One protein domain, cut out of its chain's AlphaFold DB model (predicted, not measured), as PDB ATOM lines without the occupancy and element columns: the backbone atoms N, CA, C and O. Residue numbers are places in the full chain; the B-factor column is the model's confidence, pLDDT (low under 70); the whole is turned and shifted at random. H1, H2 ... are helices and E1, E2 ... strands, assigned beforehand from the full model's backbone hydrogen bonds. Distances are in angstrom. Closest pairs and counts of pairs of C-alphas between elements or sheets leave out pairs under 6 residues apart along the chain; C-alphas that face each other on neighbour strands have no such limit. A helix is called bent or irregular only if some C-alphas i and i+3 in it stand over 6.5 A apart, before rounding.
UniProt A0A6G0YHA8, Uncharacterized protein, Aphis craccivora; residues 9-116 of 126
ATOM      1  N   LYS A   9       3.640   3.381 -33.123       45.50
ATOM      2  CA  LYS A   9       4.582   2.315 -32.765       45.50
ATOM      3  C   LYS A   9       5.999   2.791 -33.067       45.50
ATOM      4  O   LYS A   9       6.319   3.054 -34.225       45.50
ATOM      5  N   LYS A  10       6.841   2.876 -32.039       54.19
ATOM      6  CA  LYS A  10       8.279   3.149 -32.181       54.19
ATOM      7  C   LYS A  10       9.077   1.943 -31.689       54.19
ATOM      8  O   LYS A  10       8.722   1.333 -30.682       54.19
ATOM      9  N   LEU A  11      10.139   1.607 -32.419       40.56
ATOM     10  CA  LEU A  11      11.091   0.567 -32.042       40.56
ATOM     11  C   LEU A  11      12.134   1.166 -31.092       40.56
ATOM     12  O   LEU A  11      12.796   2.140 -31.452       40.56
ATOM     13  N   LEU A  12      12.291   0.585 -29.901       43.97
ATOM     14  CA  LEU A  12      13.330   0.981 -28.950       43.97
ATOM     15  C   LEU A  12      14.567   0.100 -29.125       43.97
ATOM     16  O   LEU A  12      14.489  -1.115 -28.972       43.97
ATOM     17  N   ILE A  13      15.720   0.712 -29.382       44.72
ATOM     18  CA  ILE A  13      17.011   0.018 -29.414       44.72
ATOM     19  C   ILE A  13      17.852   0.586 -28.269       44.72
ATOM     20  O   ILE A  13      18.193   1.767 -28.297       44.72
ATOM     21  N   THR A  14      18.186  -0.219 -27.253       41.72
ATOM     22  CA  THR A  14      19.176   0.166 -26.228       41.72
ATOM     23  C   THR A  14      20.313  -0.849 -26.157       41.72
ATOM     24  O   THR A  14      20.155  -2.018 -26.500       41.72
ATOM     25  N   GLY A  15      21.494  -0.375 -25.757       38.81
ATOM     26  CA  GLY A  15      22.781  -1.027 -26.018       38.81
ATOM     27  C   GLY A  15      23.156  -2.257 -25.187       38.81
ATOM     28  O   GLY A  15      24.312  -2.652 -25.258       38.81
ATOM     29  N   THR A  16      22.264  -2.866 -24.398       44.34
ATOM     30  CA  THR A  16      22.654  -4.029 -23.564       44.34
ATOM     31  C   THR A  16      21.593  -5.114 -23.374       44.34
ATOM     32  O   THR A  16      21.918  -6.155 -22.813       44.34
ATOM     33  N   ASN A  17      20.364  -4.946 -23.870       49.62
ATOM     34  CA  ASN A  17      19.343  -5.998 -23.894       49.62
ATOM     35  C   ASN A  17      18.545  -5.885 -25.194       49.62
ATOM     36  O   ASN A  17      18.171  -4.784 -25.590       49.62
ATOM     37  N   ASP A  18      18.290  -7.015 -25.851       52.12
ATOM     38  CA  ASP A  18      17.593  -7.087 -27.136       52.12
ATOM     39  C   ASP A  18      16.103  -6.704 -26.985       52.12
ATOM     40  O   ASP A  18      15.216  -7.548 -26.896       52.12
ATOM     41  N   MET A  19      15.829  -5.398 -26.902       57.69
ATOM     42  CA  MET A  19      14.480  -4.811 -26.875       57.69
ATOM     43  C   MET A  19      13.911  -4.603 -28.286       57.69
ATOM     44  O   MET A  19      12.905  -3.918 -28.453       57.69
ATOM     45  N   SER A  20      14.502  -5.243 -29.305       58.28
ATOM     46  CA  SER A  20      14.077  -5.161 -30.712       58.28
ATOM     47  C   SER A  20      12.645  -5.652 -30.972       58.28
ATOM     48  O   SER A  20      12.119  -5.492 -32.073       58.28
ATOM     49  N   LYS A  21      11.992  -6.249 -29.971       67.38
ATOM     50  CA  LYS A  21      10.597  -6.706 -30.031       67.38
ATOM     51  C   LYS A  21       9.640  -5.872 -29.182       67.38
ATOM     52  O   LYS A  21       8.442  -6.132 -29.223       67.38
ATOM     53  N   SER A  22      10.146  -4.906 -28.417       72.06
ATOM     54  CA  SER A  22       9.316  -4.113 -27.519       72.06
ATOM     55  C   SER A  22       8.530  -3.045 -28.266       72.06
ATOM     56  O   SER A  22       9.071  -2.338 -29.119       72.06
ATOM     57  N   ILE A  23       7.253  -2.901 -27.915       76.62
ATOM     58  CA  ILE A  23       6.370  -1.893 -28.511       76.62
ATOM     59  C   ILE A  23       6.268  -0.696 -27.566       76.62
ATOM     60  O   ILE A  23       5.749  -0.814 -26.451       76.62
ATOM     61  N   ILE A  24       6.734   0.470 -28.029       75.56
ATOM     62  CA  ILE A  24       6.433   1.754 -27.387       75.56
ATOM     63  C   ILE A  24       5.121   2.288 -27.941       75.56
ATOM     64  O   ILE A  24       4.944   2.400 -29.155       75.56
ATOM     65  N   CYS A  25       4.238   2.656 -27.024       78.62
ATOM     66  CA  CYS A  25       2.993   3.339 -27.302       78.62
ATOM     67  C   CYS A  25       3.072   4.770 -26.785       78.62
ATOM     68  O   CYS A  25       3.156   5.012 -25.581       78.62
ATOM     69  N   GLU A  26       3.053   5.718 -27.711       75.00
ATOM     70  CA  GLU A  26       3.017   7.141 -27.395       75.00
ATOM     71  C   GLU A  26       1.609   7.555 -26.956       75.00
ATOM     72  O   GLU A  26       0.633   7.335 -27.678       75.00
ATOM     73  N   TYR A  27       1.504   8.139 -25.765       72.62
ATOM     74  CA  TYR A  27       0.271   8.715 -25.253       72.62
ATOM     75  C   TYR A  27       0.250  10.221 -25.527       72.62
ATOM     76  O   TYR A  27       0.971  10.993 -24.897       72.62
ATOM     77  N   ILE A  28      -0.600  10.630 -26.471       61.03
ATOM     78  CA  ILE A  28      -0.716  12.025 -26.936       61.03
ATOM     79  C   ILE A  28      -1.990  12.700 -26.376       61.03
ATOM     80  O   ILE A  28      -2.248  13.867 -26.642       61.03
ATOM     81  N   GLY A  29      -2.792  12.000 -25.563       55.53
ATOM     82  CA  GLY A  29      -4.147  12.460 -25.229       55.53
ATOM     83  C   GLY A  29      -5.038  12.520 -26.479       55.53
ATOM     84  O   GLY A  29      -4.704  11.949 -27.520       55.53
ATOM     85  N   ASP A  30      -6.192  13.178 -26.394       50.34
ATOM     86  CA  ASP A  30      -7.006  13.478 -27.574       50.34
ATOM     87  C   ASP A  30      -6.505  14.788 -28.205       50.34
ATOM     88  O   ASP A  30      -6.212  15.789 -27.554       50.34
ATOM     89  N   ILE A  31      -6.341  14.717 -29.514       47.75
ATOM     90  CA  ILE A  31      -5.726  15.727 -30.375       47.75
ATOM     91  C   ILE A  31      -6.767  16.667 -30.996       47.75
ATOM     92  O   ILE A  31      -6.405  17.618 -31.683       47.75
ATOM     93  N   SER A  32      -8.062  16.405 -30.779       47.88
ATOM     94  CA  SER A  32      -9.172  17.199 -31.318       47.88
ATOM     95  C   SER A  32      -9.554  18.402 -30.453       47.88
ATOM     96  O   SER A  32     -10.225  19.310 -30.941       47.88
ATOM     97  N   SER A  33      -9.077  18.473 -29.204       45.00
ATOM     98  CA  SER A  33      -9.160  19.686 -28.391       45.00
ATOM     99  C   SER A  33      -7.782  20.018 -27.824       45.00
ATOM    100  O   SER A  33      -7.202  19.272 -27.046       45.00
ATOM    101  N   TYR A  34      -7.240  21.168 -28.200       43.59
ATOM    102  CA  TYR A  34      -5.929  21.617 -27.728       43.59
ATOM    103  C   TYR A  34      -5.909  21.962 -26.221       43.59
ATOM    104  O   TYR A  34      -4.863  22.326 -25.693       43.59
ATOM    105  N   SER A  35      -7.052  21.887 -25.522       44.59
ATOM    106  CA  SER A  35      -7.220  22.450 -24.178       44.59
ATOM    107  C   SER A  35      -7.832  21.524 -23.123       44.59
ATOM    108  O   SER A  35      -7.823  21.910 -21.959       44.59
ATOM    109  N   ALA A  36      -8.369  20.343 -23.464       40.72
ATOM    110  CA  ALA A  36      -9.162  19.560 -22.499       40.72
ATOM    111  C   ALA A  36      -8.794  18.074 -22.321       40.72
ATOM    112  O   ALA A  36      -9.446  17.424 -21.509       40.72
ATOM    113  N   ILE A  37      -7.790  17.504 -23.012       46.62
ATOM    114  CA  ILE A  37      -7.576  16.033 -22.970       46.62
ATOM    115  C   ILE A  37      -6.279  15.561 -22.311       46.62
ATOM    116  O   ILE A  37      -5.767  14.468 -22.557       46.62
ATOM    117  N   PHE A  38      -5.788  16.343 -21.363       52.06
ATOM    118  CA  PHE A  38      -4.680  15.912 -20.513       52.06
ATOM    119  C   PHE A  38      -5.135  15.302 -19.188       52.06
ATOM    120  O   PHE A  38      -4.301  14.940 -18.367       52.06
ATOM    121  N   ASP A  39      -6.444  15.155 -18.977       54.62
ATOM    122  CA  ASP A  39      -6.975  14.727 -17.684       54.62
ATOM    123  C   ASP A  39      -7.476  13.281 -17.641       54.62
ATOM    124  O   ASP A  39      -7.669  12.770 -16.542       54.62
ATOM    125  N   ASP A  40      -7.585  12.565 -18.763       62.09
ATOM    126  CA  ASP A  40      -8.248  11.250 -18.763       62.09
ATOM    127  C   ASP A  40      -7.412  10.147 -19.434       62.09
ATOM    128  O   ASP A  40      -7.764   9.574 -20.464       62.09
ATOM    129  N   LEU A  41      -6.255   9.843 -18.833       67.38
ATOM    130  CA  LEU A  41      -5.541   8.598 -19.120       67.38
ATOM    131  C   LEU A  41      -6.288   7.439 -18.448       67.38
ATOM    132  O   LEU A  41      -6.041   7.124 -17.284       67.38
ATOM    133  N   ASP A  42      -7.194   6.803 -19.187       72.00
ATOM    134  CA  ASP A  42      -7.857   5.580 -18.734       72.00
ATOM    135  C   ASP A  42      -7.037   4.339 -19.152       72.00
ATOM    136  O   ASP A  42      -6.804   4.125 -20.350       72.00
ATOM    137  N   PRO A  43      -6.621   3.479 -18.200       72.69
ATOM    138  CA  PRO A  43      -5.869   2.262 -18.492       72.69
ATOM    139  C   PRO A  43      -6.512   1.333 -19.525       72.69
ATOM    140  O   PRO A  43      -5.792   0.612 -20.216       72.69
ATOM    141  N   LYS A  44      -7.845   1.344 -19.669       74.81
ATOM    142  CA  LYS A  44      -8.556   0.487 -20.635       74.81
ATOM    143  C   LYS A  44      -8.235   0.818 -22.093       74.81
ATOM    144  O   LYS A  44      -8.472  -0.003 -22.975       74.81
ATOM    145  N   TYR A  45      -7.732   2.024 -22.338       74.94
ATOM    146  CA  TYR A  45      -7.390   2.526 -23.661       74.94
ATOM    147  C   TYR A  45      -5.938   2.269 -24.047       74.94
ATOM    148  O   TYR A  45      -5.572   2.489 -25.200       74.94
ATOM    149  N   VAL A  46      -5.115   1.791 -23.113       76.00
ATOM    150  CA  VAL A  46      -3.733   1.416 -23.397       76.00
ATOM    151  C   VAL A  46      -3.727  -0.012 -23.947       76.00
ATOM    152  O   VAL A  46      -4.125  -0.939 -23.232       76.00
ATOM    153  N   PRO A  47      -3.291  -0.227 -25.202       79.44
ATOM    154  CA  PRO A  47      -3.259  -1.558 -25.786       79.44
ATOM    155  C   PRO A  47      -2.411  -2.525 -24.958       79.44
ATOM    156  O   PRO A  47      -1.380  -2.169 -24.378       79.44
ATOM    157  N   LYS A  48      -2.842  -3.786 -24.901       81.88
ATOM    158  CA  LYS A  48      -2.174  -4.797 -24.071       81.88
ATOM    159  C   LYS A  48      -0.764  -5.091 -24.569       81.88
ATOM    160  O   LYS A  48       0.103  -5.367 -23.742       81.88
ATOM    161  N   GLU A  49      -0.559  -4.986 -25.879       81.06
ATOM    162  CA  GLU A  49       0.709  -5.165 -26.578       81.06
ATOM    163  C   GLU A  49       1.739  -4.063 -26.308       81.06
ATOM    164  O   GLU A  49       2.893  -4.227 -26.679       81.06
ATOM    165  N   CYS A  50       1.356  -2.951 -25.675       81.56
ATOM    166  CA  CYS A  50       2.305  -1.913 -25.293       81.56
ATOM    167  C   CYS A  50       3.157  -2.395 -24.116       81.56
ATOM    168  O   CYS A  50       2.637  -2.627 -23.017       81.56
ATOM    169  N   ASP A  51       4.465  -2.505 -24.325       82.94
ATOM    170  CA  ASP A  51       5.430  -2.782 -23.256       82.94
ATOM    171  C   ASP A  51       5.812  -1.489 -22.530       82.94
ATOM    172  O   ASP A  51       5.948  -1.466 -21.301       82.94
ATOM    173  N   PHE A  52       5.913  -0.402 -23.303       84.38
ATOM    174  CA  PHE A  52       6.260   0.933 -22.842       84.38
ATOM    175  C   PHE A  52       5.162   1.942 -23.166       84.38
ATOM    176  O   PHE A  52       4.545   1.892 -24.233       84.38
ATOM    177  N   VAL A  53       4.975   2.898 -22.264       85.06
ATOM    178  CA  VAL A  53       4.123   4.071 -22.457       85.06
ATOM    179  C   VAL A  53       5.011   5.305 -22.448       85.06
ATOM    180  O   VAL A  53       5.706   5.566 -21.465       85.06
ATOM    181  N   GLU A  54       5.006   6.036 -23.557       84.19
ATOM    182  CA  GLU A  54       5.684   7.324 -23.690       84.19
ATOM    183  C   GLU A  54       4.691   8.455 -23.366       84.19
ATOM    184  O   GLU A  54       3.582   8.463 -23.897       84.19
ATOM    185  N   PHE A  55       5.062   9.390 -22.488       82.19
ATOM    186  CA  PHE A  55       4.234  10.542 -22.097       82.19
ATOM    187  C   PHE A  55       5.104  11.793 -21.927       82.19
ATOM    188  O   PHE A  55       6.294  11.670 -21.654       82.19
ATOM    189  N   TYR A  56       4.527  12.991 -22.033       78.31
ATOM    190  CA  TYR A  56       5.313  14.232 -22.000       78.31
ATOM    191  C   TYR A  56       4.970  15.211 -20.869       78.31
ATOM    192  O   TYR A  56       5.782  16.076 -20.549       78.31
ATOM    193  N   GLU A  57       3.805  15.093 -20.228       75.44
ATOM    194  CA  GLU A  57       3.398  16.019 -19.164       75.44
ATOM    195  C   GLU A  57       3.612  15.430 -17.771       75.44
ATOM    196  O   GLU A  57       3.025  14.406 -17.422       75.44
ATOM    197  N   PHE A  58       4.372  16.123 -16.919       75.06
ATOM    198  CA  PHE A  58       4.632  15.685 -15.541       75.06
ATOM    199  C   PHE A  58       3.357  15.432 -14.722       75.06
ATOM    200  O   PHE A  58       3.330  14.506 -13.915       75.06
ATOM    201  N   LYS A  59       2.277  16.191 -14.955       77.81
ATOM    202  CA  LYS A  59       0.996  15.999 -14.247       77.81
ATOM    203  C   LYS A  59       0.328  14.645 -14.527       77.81
ATOM    204  O   LYS A  59      -0.547  14.228 -13.774       77.81
ATOM    205  N   LEU A  60       0.737  13.950 -15.591       78.38
ATOM    206  CA  LEU A  60       0.243  12.618 -15.929       78.38
ATOM    207  C   LEU A  60       1.017  11.495 -15.235       78.38
ATOM    208  O   LEU A  60       0.575  10.350 -15.294       78.38
ATOM    209  N   LEU A  61       2.133  11.792 -14.566       84.19
ATOM    210  CA  LEU A  61       3.056  10.781 -14.053       84.19
ATOM    211  C   LEU A  61       2.369   9.737 -13.162       84.19
ATOM    212  O   LEU A  61       2.549   8.539 -13.378       84.19
ATOM    213  N   ASP A  62       1.538  10.160 -12.211       85.31
ATOM    214  CA  ASP A  62       0.845   9.227 -11.315       85.31
ATOM    215  C   ASP A  62      -0.179   8.354 -12.052       85.31
ATOM    216  O   ASP A  62      -0.291   7.155 -11.781       85.31
ATOM    217  N   LYS A  63      -0.872   8.919 -13.048       82.00
ATOM    218  CA  LYS A  63      -1.818   8.172 -13.887       82.00
ATOM    219  C   LYS A  63      -1.082   7.146 -14.750       82.00
ATOM    220  O   LYS A  63      -1.506   5.997 -14.835       82.00
ATOM    221  N   VAL A  64       0.048   7.527 -15.345       82.88
ATOM    222  CA  VAL A  64       0.871   6.628 -16.170       82.88
ATOM    223  C   VAL A  64       1.468   5.510 -15.311       82.88
ATOM    224  O   VAL A  64       1.467   4.350 -15.720       82.88
ATOM    225  N   LYS A  65       1.881   5.806 -14.072       85.00
ATOM    226  CA  LYS A  65       2.332   4.794 -13.100       85.00
ATOM    227  C   LYS A  65       1.234   3.795 -12.738       85.00
ATOM    228  O   LYS A  65       1.527   2.609 -12.569       85.00
ATOM    229  N   ALA A  66      -0.028   4.222 -12.689       86.12
ATOM    230  CA  ALA A  66      -1.158   3.331 -12.426       86.12
ATOM    231  C   ALA A  66      -1.388   2.280 -13.533       86.12
ATOM    232  O   ALA A  66      -1.976   1.234 -13.256       86.12
ATOM    233  N   LEU A  67      -0.870   2.493 -14.752       83.50
ATOM    234  CA  LEU A  67      -0.967   1.536 -15.865       83.50
ATOM    235  C   LEU A  67      -0.189   0.236 -15.630       83.50
ATOM    236  O   LEU A  67      -0.431  -0.752 -16.322       83.50
ATOM    237  N   ARG A  68       0.766   0.231 -14.686       84.38
ATOM    238  CA  ARG A  68       1.683  -0.899 -14.434       84.38
ATOM    239  C   ARG A  68       2.448  -1.349 -15.692       84.38
ATOM    240  O   ARG A  68       2.767  -2.527 -15.845       84.38
ATOM    241  N   LYS A  69       2.736  -0.406 -16.593       85.62
ATOM    242  CA  LYS A  69       3.587  -0.576 -17.780       85.62
ATOM    243  C   LYS A  69       4.952   0.067 -17.543       85.62
ATOM    244  O   LYS A  69       5.116   0.834 -16.595       85.62
ATOM    245  N   GLN A  70       5.937  -0.245 -18.385       89.06
ATOM    246  CA  GLN A  70       7.196   0.501 -18.364       89.06
ATOM    247  C   GLN A  70       6.967   1.903 -18.934       89.06
ATOM    248  O   GLN A  70       6.119   2.087 -19.803       89.06
ATOM    249  N   ILE A  71       7.692   2.900 -18.432       88.38
ATOM    250  CA  ILE A  71       7.402   4.306 -18.731       88.38
ATOM    251  C   ILE A  71       8.620   4.969 -19.360       88.38
ATOM    252  O   ILE A  71       9.732   4.829 -18.851       88.38
ATOM    253  N   ILE A  72       8.394   5.712 -20.437       88.31
ATOM    254  CA  ILE A  72       9.367   6.597 -21.077       88.31
ATOM    255  C   ILE A  72       8.811   8.015 -20.991       88.31
ATOM    256  O   ILE A  72       7.621   8.225 -21.209       88.31
ATOM    257  N   MET A  73       9.654   8.986 -20.661       85.88
ATOM    258  CA  MET A  73       9.228  10.380 -20.611       85.88
ATOM    259  C   MET A  73       9.780  11.166 -21.801       85.88
ATOM    260  O   MET A  73      10.983  11.187 -22.042       85.88
ATOM    261  N   SER A  74       8.913  11.842 -22.538       85.44
ATOM    262  CA  SER A  74       9.310  12.768 -23.590       85.44
ATOM    263  C   SER A  74       9.695  14.115 -22.982       85.44
ATOM    264  O   SER A  74       8.929  14.706 -22.223       85.44
ATOM    265  N   LEU A  75      10.866  14.617 -23.348       81.69
ATOM    266  CA  LEU A  75      11.370  15.933 -22.986       81.69
ATOM    267  C   LEU A  75      11.421  16.791 -24.248       81.69
ATOM    268  O   LEU A  75      12.011  16.397 -25.256       81.69
ATOM    269  N   TYR A  76      10.811  17.967 -24.188       76.75
ATOM    270  CA  TYR A  76      10.879  18.952 -25.257       76.75
ATOM    271  C   TYR A  76      11.903  20.014 -24.900       76.75
ATOM    272  O   TYR A  76      11.968  20.489 -23.766       76.75
ATOM    273  N   ARG A  77      12.717  20.400 -25.880       73.94
ATOM    274  CA  ARG A  77      13.579  21.566 -25.734       73.94
ATOM    275  C   ARG A  77      12.732  22.836 -25.703       73.94
ATOM    276  O   ARG A  77      12.130  23.182 -26.717       73.94
ATOM    277  N   GLU A  78      12.749  23.542 -24.576       71.50
ATOM    278  CA  GLU A  78      12.247  24.915 -24.512       71.50
ATOM    279  C   GLU A  78      13.062  25.839 -25.424       71.50
ATOM    280  O   GLU A  78      14.266  25.650 -25.634       71.50
ATOM    281  N   GLU A  79      12.396  26.842 -25.992       67.94
ATOM    282  CA  GLU A  79      13.045  27.839 -26.835       67.94
ATOM    283  C   GLU A  79      14.189  28.520 -26.061       67.94
ATOM    284  O   GLU A  79      14.004  29.019 -24.957       67.94
ATOM    285  N   GLY A  80      15.405  28.482 -26.616       62.72
ATOM    286  CA  GLY A  80      16.607  29.034 -25.978       62.72
ATOM    287  C   GLY A  80      17.417  28.061 -25.110       62.72
ATOM    288  O   GLY A  80      18.564  28.368 -24.790       62.72
ATOM    289  N   TYR A  81      16.912  26.863 -24.791       71.44
ATOM    290  CA  TYR A  81      17.697  25.873 -24.045       71.44
ATOM    291  C   TYR A  81      18.721  25.165 -24.950       71.44
ATOM    292  O   TYR A  81      18.398  24.221 -25.668       71.44
ATOM    293  N   SER A  82      19.984  25.597 -24.927       68.31
ATOM    294  CA  SER A  82      21.070  25.016 -25.739       68.31
ATOM    295  C   SER A  82      21.742  23.783 -25.109       68.31
ATOM    296  O   SER A  82      22.571  23.145 -25.755       68.31
ATOM    297  N   GLY A  83      21.375  23.415 -23.875       67.12
ATOM    298  CA  GLY A  83      22.109  22.447 -23.051       67.12
ATOM    299  C   GLY A  83      21.992  20.972 -23.448       67.12
ATOM    300  O   GLY A  83      22.828  20.175 -23.030       67.12
ATOM    301  N   TRP A  84      21.011  20.573 -24.272       73.44
ATOM    302  CA  TRP A  84      20.803  19.151 -24.606       73.44
ATOM    303  C   TRP A  84      21.999  18.505 -25.303       73.44
ATOM    304  O   TRP A  84      22.354  17.377 -24.979       73.44
ATOM    305  N   THR A  85      22.645  19.202 -26.239       69.88
ATOM    306  CA  THR A  85      23.824  18.676 -26.945       69.88
ATOM    307  C   THR A  85      25.015  18.490 -26.009       69.88
ATOM    308  O   THR A  85      25.784  17.551 -26.190       69.88
ATOM    309  N   ALA A  86      25.144  19.343 -24.990       68.56
ATOM    310  CA  ALA A  86      26.179  19.221 -23.973       68.56
ATOM    311  C   ALA A  86      25.880  18.089 -22.976       68.56
ATOM    312  O   ALA A  86      26.785  17.331 -22.648       68.56
ATOM    313  N   ILE A  87      24.625  17.921 -22.540       69.00
ATOM    314  CA  ILE A  87      24.189  16.810 -21.669       69.00
ATOM    315  C   ILE A  87      24.373  15.452 -22.360       69.00
ATOM    316  O   ILE A  87      24.815  14.495 -21.737       69.00
ATOM    317  N   LEU A  88      24.058  15.371 -23.655       70.00
ATOM    318  CA  LEU A  88      24.158  14.140 -24.446       70.00
ATOM    319  C   LEU A  88      25.578  13.849 -24.961       70.00
ATOM    320  O   LEU A  88      25.791  12.842 -25.637       70.00
ATOM    321  N   GLY A  89      26.543  14.731 -24.686       67.56
ATOM    322  CA  GLY A  89      27.935  14.553 -25.081       67.56
ATOM    323  C   GLY A  89      28.668  13.506 -24.226       67.56
ATOM    324  O   GLY A  89      28.288  13.254 -23.085       67.56
ATOM    325  N   PRO A  90      29.771  12.922 -24.732       61.38
ATOM    326  CA  PRO A  90      30.541  11.890 -24.023       61.38
ATOM    327  C   PRO A  90      31.195  12.370 -22.714       61.38
ATOM    328  O   PRO A  90      31.512  11.545 -21.865       61.38
ATOM    329  N   ASN A  91      31.351  13.687 -22.537       62.00
ATOM    330  CA  ASN A  91      31.869  14.329 -21.321       62.00
ATOM    331  C   ASN A  91      30.778  15.163 -20.621       62.00
ATOM    332  O   ASN A  91      31.081  16.190 -20.016       62.00
ATOM    333  N   GLY A  92      29.509  14.800 -20.838       56.81
ATOM    334  CA  GLY A  92      28.355  15.640 -20.548       56.81
ATOM    335  C   GLY A  92      28.249  16.074 -19.091       56.81
ATOM    336  O   GLY A  92      28.765  15.424 -18.187       56.81
ATOM    337  N   TYR A  93      27.568  17.201 -18.890       67.88
ATOM    338  CA  TYR A  93      27.272  17.800 -17.592       67.88
ATOM    339  C   TYR A  93      26.755  16.750 -16.588       67.88
ATOM    340  O   TYR A  93      25.583  16.354 -16.618       67.88
ATOM    341  N   GLU A  94      27.650  16.267 -15.719       69.06
ATOM    342  CA  GLU A  94      27.373  15.155 -14.802       69.06
ATOM    343  C   GLU A  94      26.230  15.491 -13.845       69.06
ATOM    344  O   GLU A  94      25.402  14.631 -13.554       69.06
ATOM    345  N   ASN A  95      26.136  16.746 -13.399       74.75
ATOM    346  CA  ASN A  95      25.117  17.187 -12.451       74.75
ATOM    347  C   ASN A  95      23.711  17.151 -13.070       74.75
ATOM    348  O   ASN A  95      22.790  16.582 -12.489       74.75
ATOM    349  N   GLU A  96      23.543  17.704 -14.266       73.00
ATOM    350  CA  GLU A  96      22.280  17.754 -15.000       73.00
ATOM    351  C   GLU A  96      21.839  16.351 -15.430       73.00
ATOM    352  O   GLU A  96      20.676  15.971 -15.265       73.00
ATOM    353  N   THR A  97      22.788  15.538 -15.895       77.50
ATOM    354  CA  THR A  97      22.540  14.127 -16.213       77.50
ATOM    355  C   THR A  97      22.130  13.354 -14.960       77.50
ATOM    356  O   THR A  97      21.189  12.561 -14.998       77.50
ATOM    357  N   LYS A  98      22.772  13.622 -13.816       82.50
ATOM    358  CA  LYS A  98      22.428  13.014 -12.529       82.50
ATOM    359  C   LYS A  98      21.017  13.382 -12.083       82.50
ATOM    360  O   LYS A  98      20.305  12.494 -11.630       82.50
ATOM    361  N   VAL A  99      20.581  14.633 -12.251       84.12
ATOM    362  CA  VAL A  99      19.199  15.045 -11.939       84.12
ATOM    363  C   VAL A  99      18.192  14.221 -12.744       84.12
ATOM    364  O   VAL A  99      17.239  13.693 -12.170       84.12
ATOM    365  N   LEU A 100      18.426  14.042 -14.047       82.75
ATOM    366  CA  LEU A 100      17.564  13.214 -14.896       82.75
ATOM    367  C   LEU A 100      17.606  11.732 -14.490       82.75
ATOM    368  O   LEU A 100      16.562  11.079 -14.435       82.75
ATOM    369  N   CYS A 101      18.776  11.190 -14.158       84.88
ATOM    370  CA  CYS A 101      18.916   9.811 -13.686       84.88
ATOM    371  C   CYS A 101      18.216   9.577 -12.336       84.88
ATOM    372  O   CYS A 101      17.488   8.595 -12.182       84.88
ATOM    373  N   ASP A 102      18.394  10.481 -11.373       87.94
ATOM    374  CA  ASP A 102      17.767  10.408 -10.052       87.94
ATOM    375  C   ASP A 102      16.248  10.537 -10.166       87.94
ATOM    376  O   ASP A 102      15.512   9.753  -9.564       87.94
ATOM    377  N   PHE A 103      15.765  11.475 -10.989       88.31
ATOM    378  CA  PHE A 103      14.339  11.618 -11.264       88.31
ATOM    379  C   PHE A 103      13.760  10.340 -11.874       88.31
ATOM    380  O   PHE A 103      12.717   9.863 -11.419       88.31
ATOM    381  N   ALA A 104      14.453   9.746 -12.851       89.12
ATOM    382  CA  ALA A 104      14.008   8.514 -13.487       89.12
ATOM    383  C   ALA A 104      13.940   7.354 -12.488       89.12
ATOM    384  O   ALA A 104      12.932   6.647 -12.419       89.12
ATOM    385  N   LYS A 105      14.975   7.204 -11.655       88.38
ATOM    386  CA  LYS A 105      15.042   6.177 -10.614       88.38
ATOM    387  C   LYS A 105      13.918   6.333  -9.588       88.38
ATOM    388  O   LYS A 105      13.223   5.361  -9.300       88.38
ATOM    389  N   ASN A 106      13.699   7.549  -9.088       91.69
ATOM    390  CA  ASN A 106      12.682   7.834  -8.074       91.69
ATOM    391  C   ASN A 106      11.253   7.645  -8.600       91.69
ATOM    392  O   ASN A 106      10.346   7.320  -7.835       91.69
ATOM    393  N   ASN A 107      11.051   7.800  -9.910       89.56
ATOM    394  CA  ASN A 107       9.734   7.717 -10.536       89.56
ATOM    395  C   ASN A 107       9.506   6.452 -11.370       89.56
ATOM    396  O   ASN A 107       8.447   6.315 -11.977       89.56
ATOM    397  N   SER A 108      10.447   5.498 -11.350       89.31
ATOM    398  CA  SER A 108      10.390   4.259 -12.144       89.31
ATOM    399  C   SER A 108      10.276   4.492 -13.660       89.31
ATOM    400  O   SER A 108       9.662   3.702 -14.378       89.31
ATOM    401  N   ILE A 109      10.893   5.566 -14.154       89.56
ATOM    402  CA  ILE A 109      10.992   5.879 -15.581       89.56
ATOM    403  C   ILE A 109      12.204   5.134 -16.150       89.56
ATOM    404  O   ILE A 109      13.279   5.114 -15.553       89.56
ATOM    405  N   LYS A 110      12.029   4.480 -17.299       88.62
ATOM    406  CA  LYS A 110      13.061   3.660 -17.952       88.62
ATOM    407  C   LYS A 110      13.994   4.451 -18.852       88.62
ATOM    408  O   LYS A 110      15.089   3.980 -19.140       88.62
ATOM    409  N   GLY A 111      13.574   5.630 -19.282       86.50
ATOM    410  CA  GLY A 111      14.386   6.504 -20.106       86.50
ATOM    411  C   GLY A 111      13.613   7.720 -20.579       86.50
ATOM    412  O   GLY A 111      12.443   7.911 -20.233       86.50
ATOM    413  N   TYR A 112      14.291   8.516 -21.396       84.19
ATOM    414  CA  TYR A 112      13.759   9.746 -21.951       84.19
ATOM    415  C   TYR A 112      13.827   9.726 -23.474       84.19
ATOM    416  O   TYR A 112      14.826   9.282 -24.040       84.19
ATOM    417  N   THR A 113      12.801  10.262 -24.128       83.62
ATOM    418  CA  THR A 113      12.882  10.670 -25.534       83.62
ATOM    419  C   THR A 113      13.096  12.173 -25.566       83.62
ATOM    420  O   THR A 113      12.328  12.900 -24.949       83.62
ATOM    421  N   ILE A 114      14.107  12.669 -26.275       78.81
ATOM    422  CA  ILE A 114      14.380  14.112 -26.342       78.81
ATOM    423  C   ILE A 114      14.002  14.632 -27.727       78.81
ATOM    424  O   ILE A 114      14.526  14.171 -28.742       78.81
ATOM    425  N   TYR A 115      13.108  15.616 -27.765       76.25
ATOM    426  CA  TYR A 115      12.649  16.275 -28.983       76.25
ATOM    427  C   TYR A 115      13.305  17.646 -29.144       76.25
ATOM    428  O   TYR A 115      13.449  18.412 -28.191       76.25
ATOM    429  N   GLY A 116      13.671  17.983 -30.386       70.50
ATOM    430  CA  GLY A 116      14.180  19.314 -30.725       70.50
ATOM    431  C   GLY A 116      15.674  19.530 -30.463       70.50
ATOM    432  O   GLY A 116      16.078  20.654 -30.196       70.50
TER     433      GLY A 116
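This is residues 9 to 116 of the 126 residues of an uncharacterized protein of Aphis craccivora (UniProt A0A6G0YHA8). What is the overall picture? A strongly twisted sheet of five strands is the backbone of the domain, with H1 packed along it over E3 and E4 and H3 slanting over the edge strand E5; H2 sits beyond the E5 edge, at the first end of H3, and residues 31 to 36 stick out. What is it made of? The printed part has 108 residues, with elements E1 E2 E3 H1 E4 H2 H3 E5 along the chain; the sheet's order is E1 E2 E3 E4 E5, with E2 to E5 parallel neighbours. The class is mixed, helices and strands, with 52 residues, under half, in named elements; the whole is compact, with a radius of gyration of the C-alphas of 14.9 A and spans of 43 by 36 by 24 A.

How do the strands pair? E4, residues 70 to 76, is parallel to E3, residues 52 to 55, at 30 degrees, with N 53 and O 70 2.8 A apart, and to E5, residues 109 to 115, at 27 degrees, with N 75 and O 113 2.8 A apart. E2, residues 23 to 26, is parallel to E3 at 17 degrees, with N 25 and O 52 2.9 A apart, and E1, residues 9 to 11, meets E2 only at a point, C-alphas 10 and 24 facing each other at 5.3 A. Where are the helices? H1, residues 58 to 66, is on the sheet at a height of 9.6 A, over E4 and only just over E3, where 3 of its C-alphas fall, and runs along the strands, at 8 degrees to E4 on the local plane; its closest C-alphas to E4 are Val 64 and Ile 71, 7.4 A. H3, residues 94 to 107, is on the sheet at a height of 8.9 A, over E5, slantwise at 50 degrees on the local plane, with the C-alphas of Ala 104 and Lys 110 closest at 6.7 A. H2, residues 84 to 87, is not on the sheet; with 3 pairs of C-alphas within 8 A it only just touches H3, only at the corner, by residues 94 to 97 of H3 alone, the C-alphas of Ile 87 and Thr 97 closest at 6.3 A. Which units do they form? E3, H1, E4 and E4, H2 H3, E5 are strand-helix-strand units, two parallel neighbour strands with helices between, each with a right-handed crossover. What of the helix backbones? In H3 every O i to N i+4 pair is within hydrogen-bond range, in H1 3 of 5, and H2 is too short for one.

Where do the strands run? E1 begins at C-alpha 9 (4.582, 2.315, -32.765); E4 is 20.0 A long and E5 17.0 A, ending at C-alpha 115 (12.649, 16.275, -28.983). How long are the helices? H3 is 19.6 A long from C-alpha 94 (27.373, 15.155, -14.802); H1 is 14.0 A and irregular, C-alphas 59 and 62 being 7.4 A apart.

How large is it, and are there cuts? The two C-alphas farthest apart are those of Lys 44 and Asn 91, 42.7 A, and the printed part has no cut. Which links are long, and where is confidence low? E1 to E2, with 11 residues, and E2 to E3, with 25, are long links; the mean pLDDT of the printed part is 71.5, with 40 residues under 70, among them residues 9 to 21, 28 to 41 and 89 to 94.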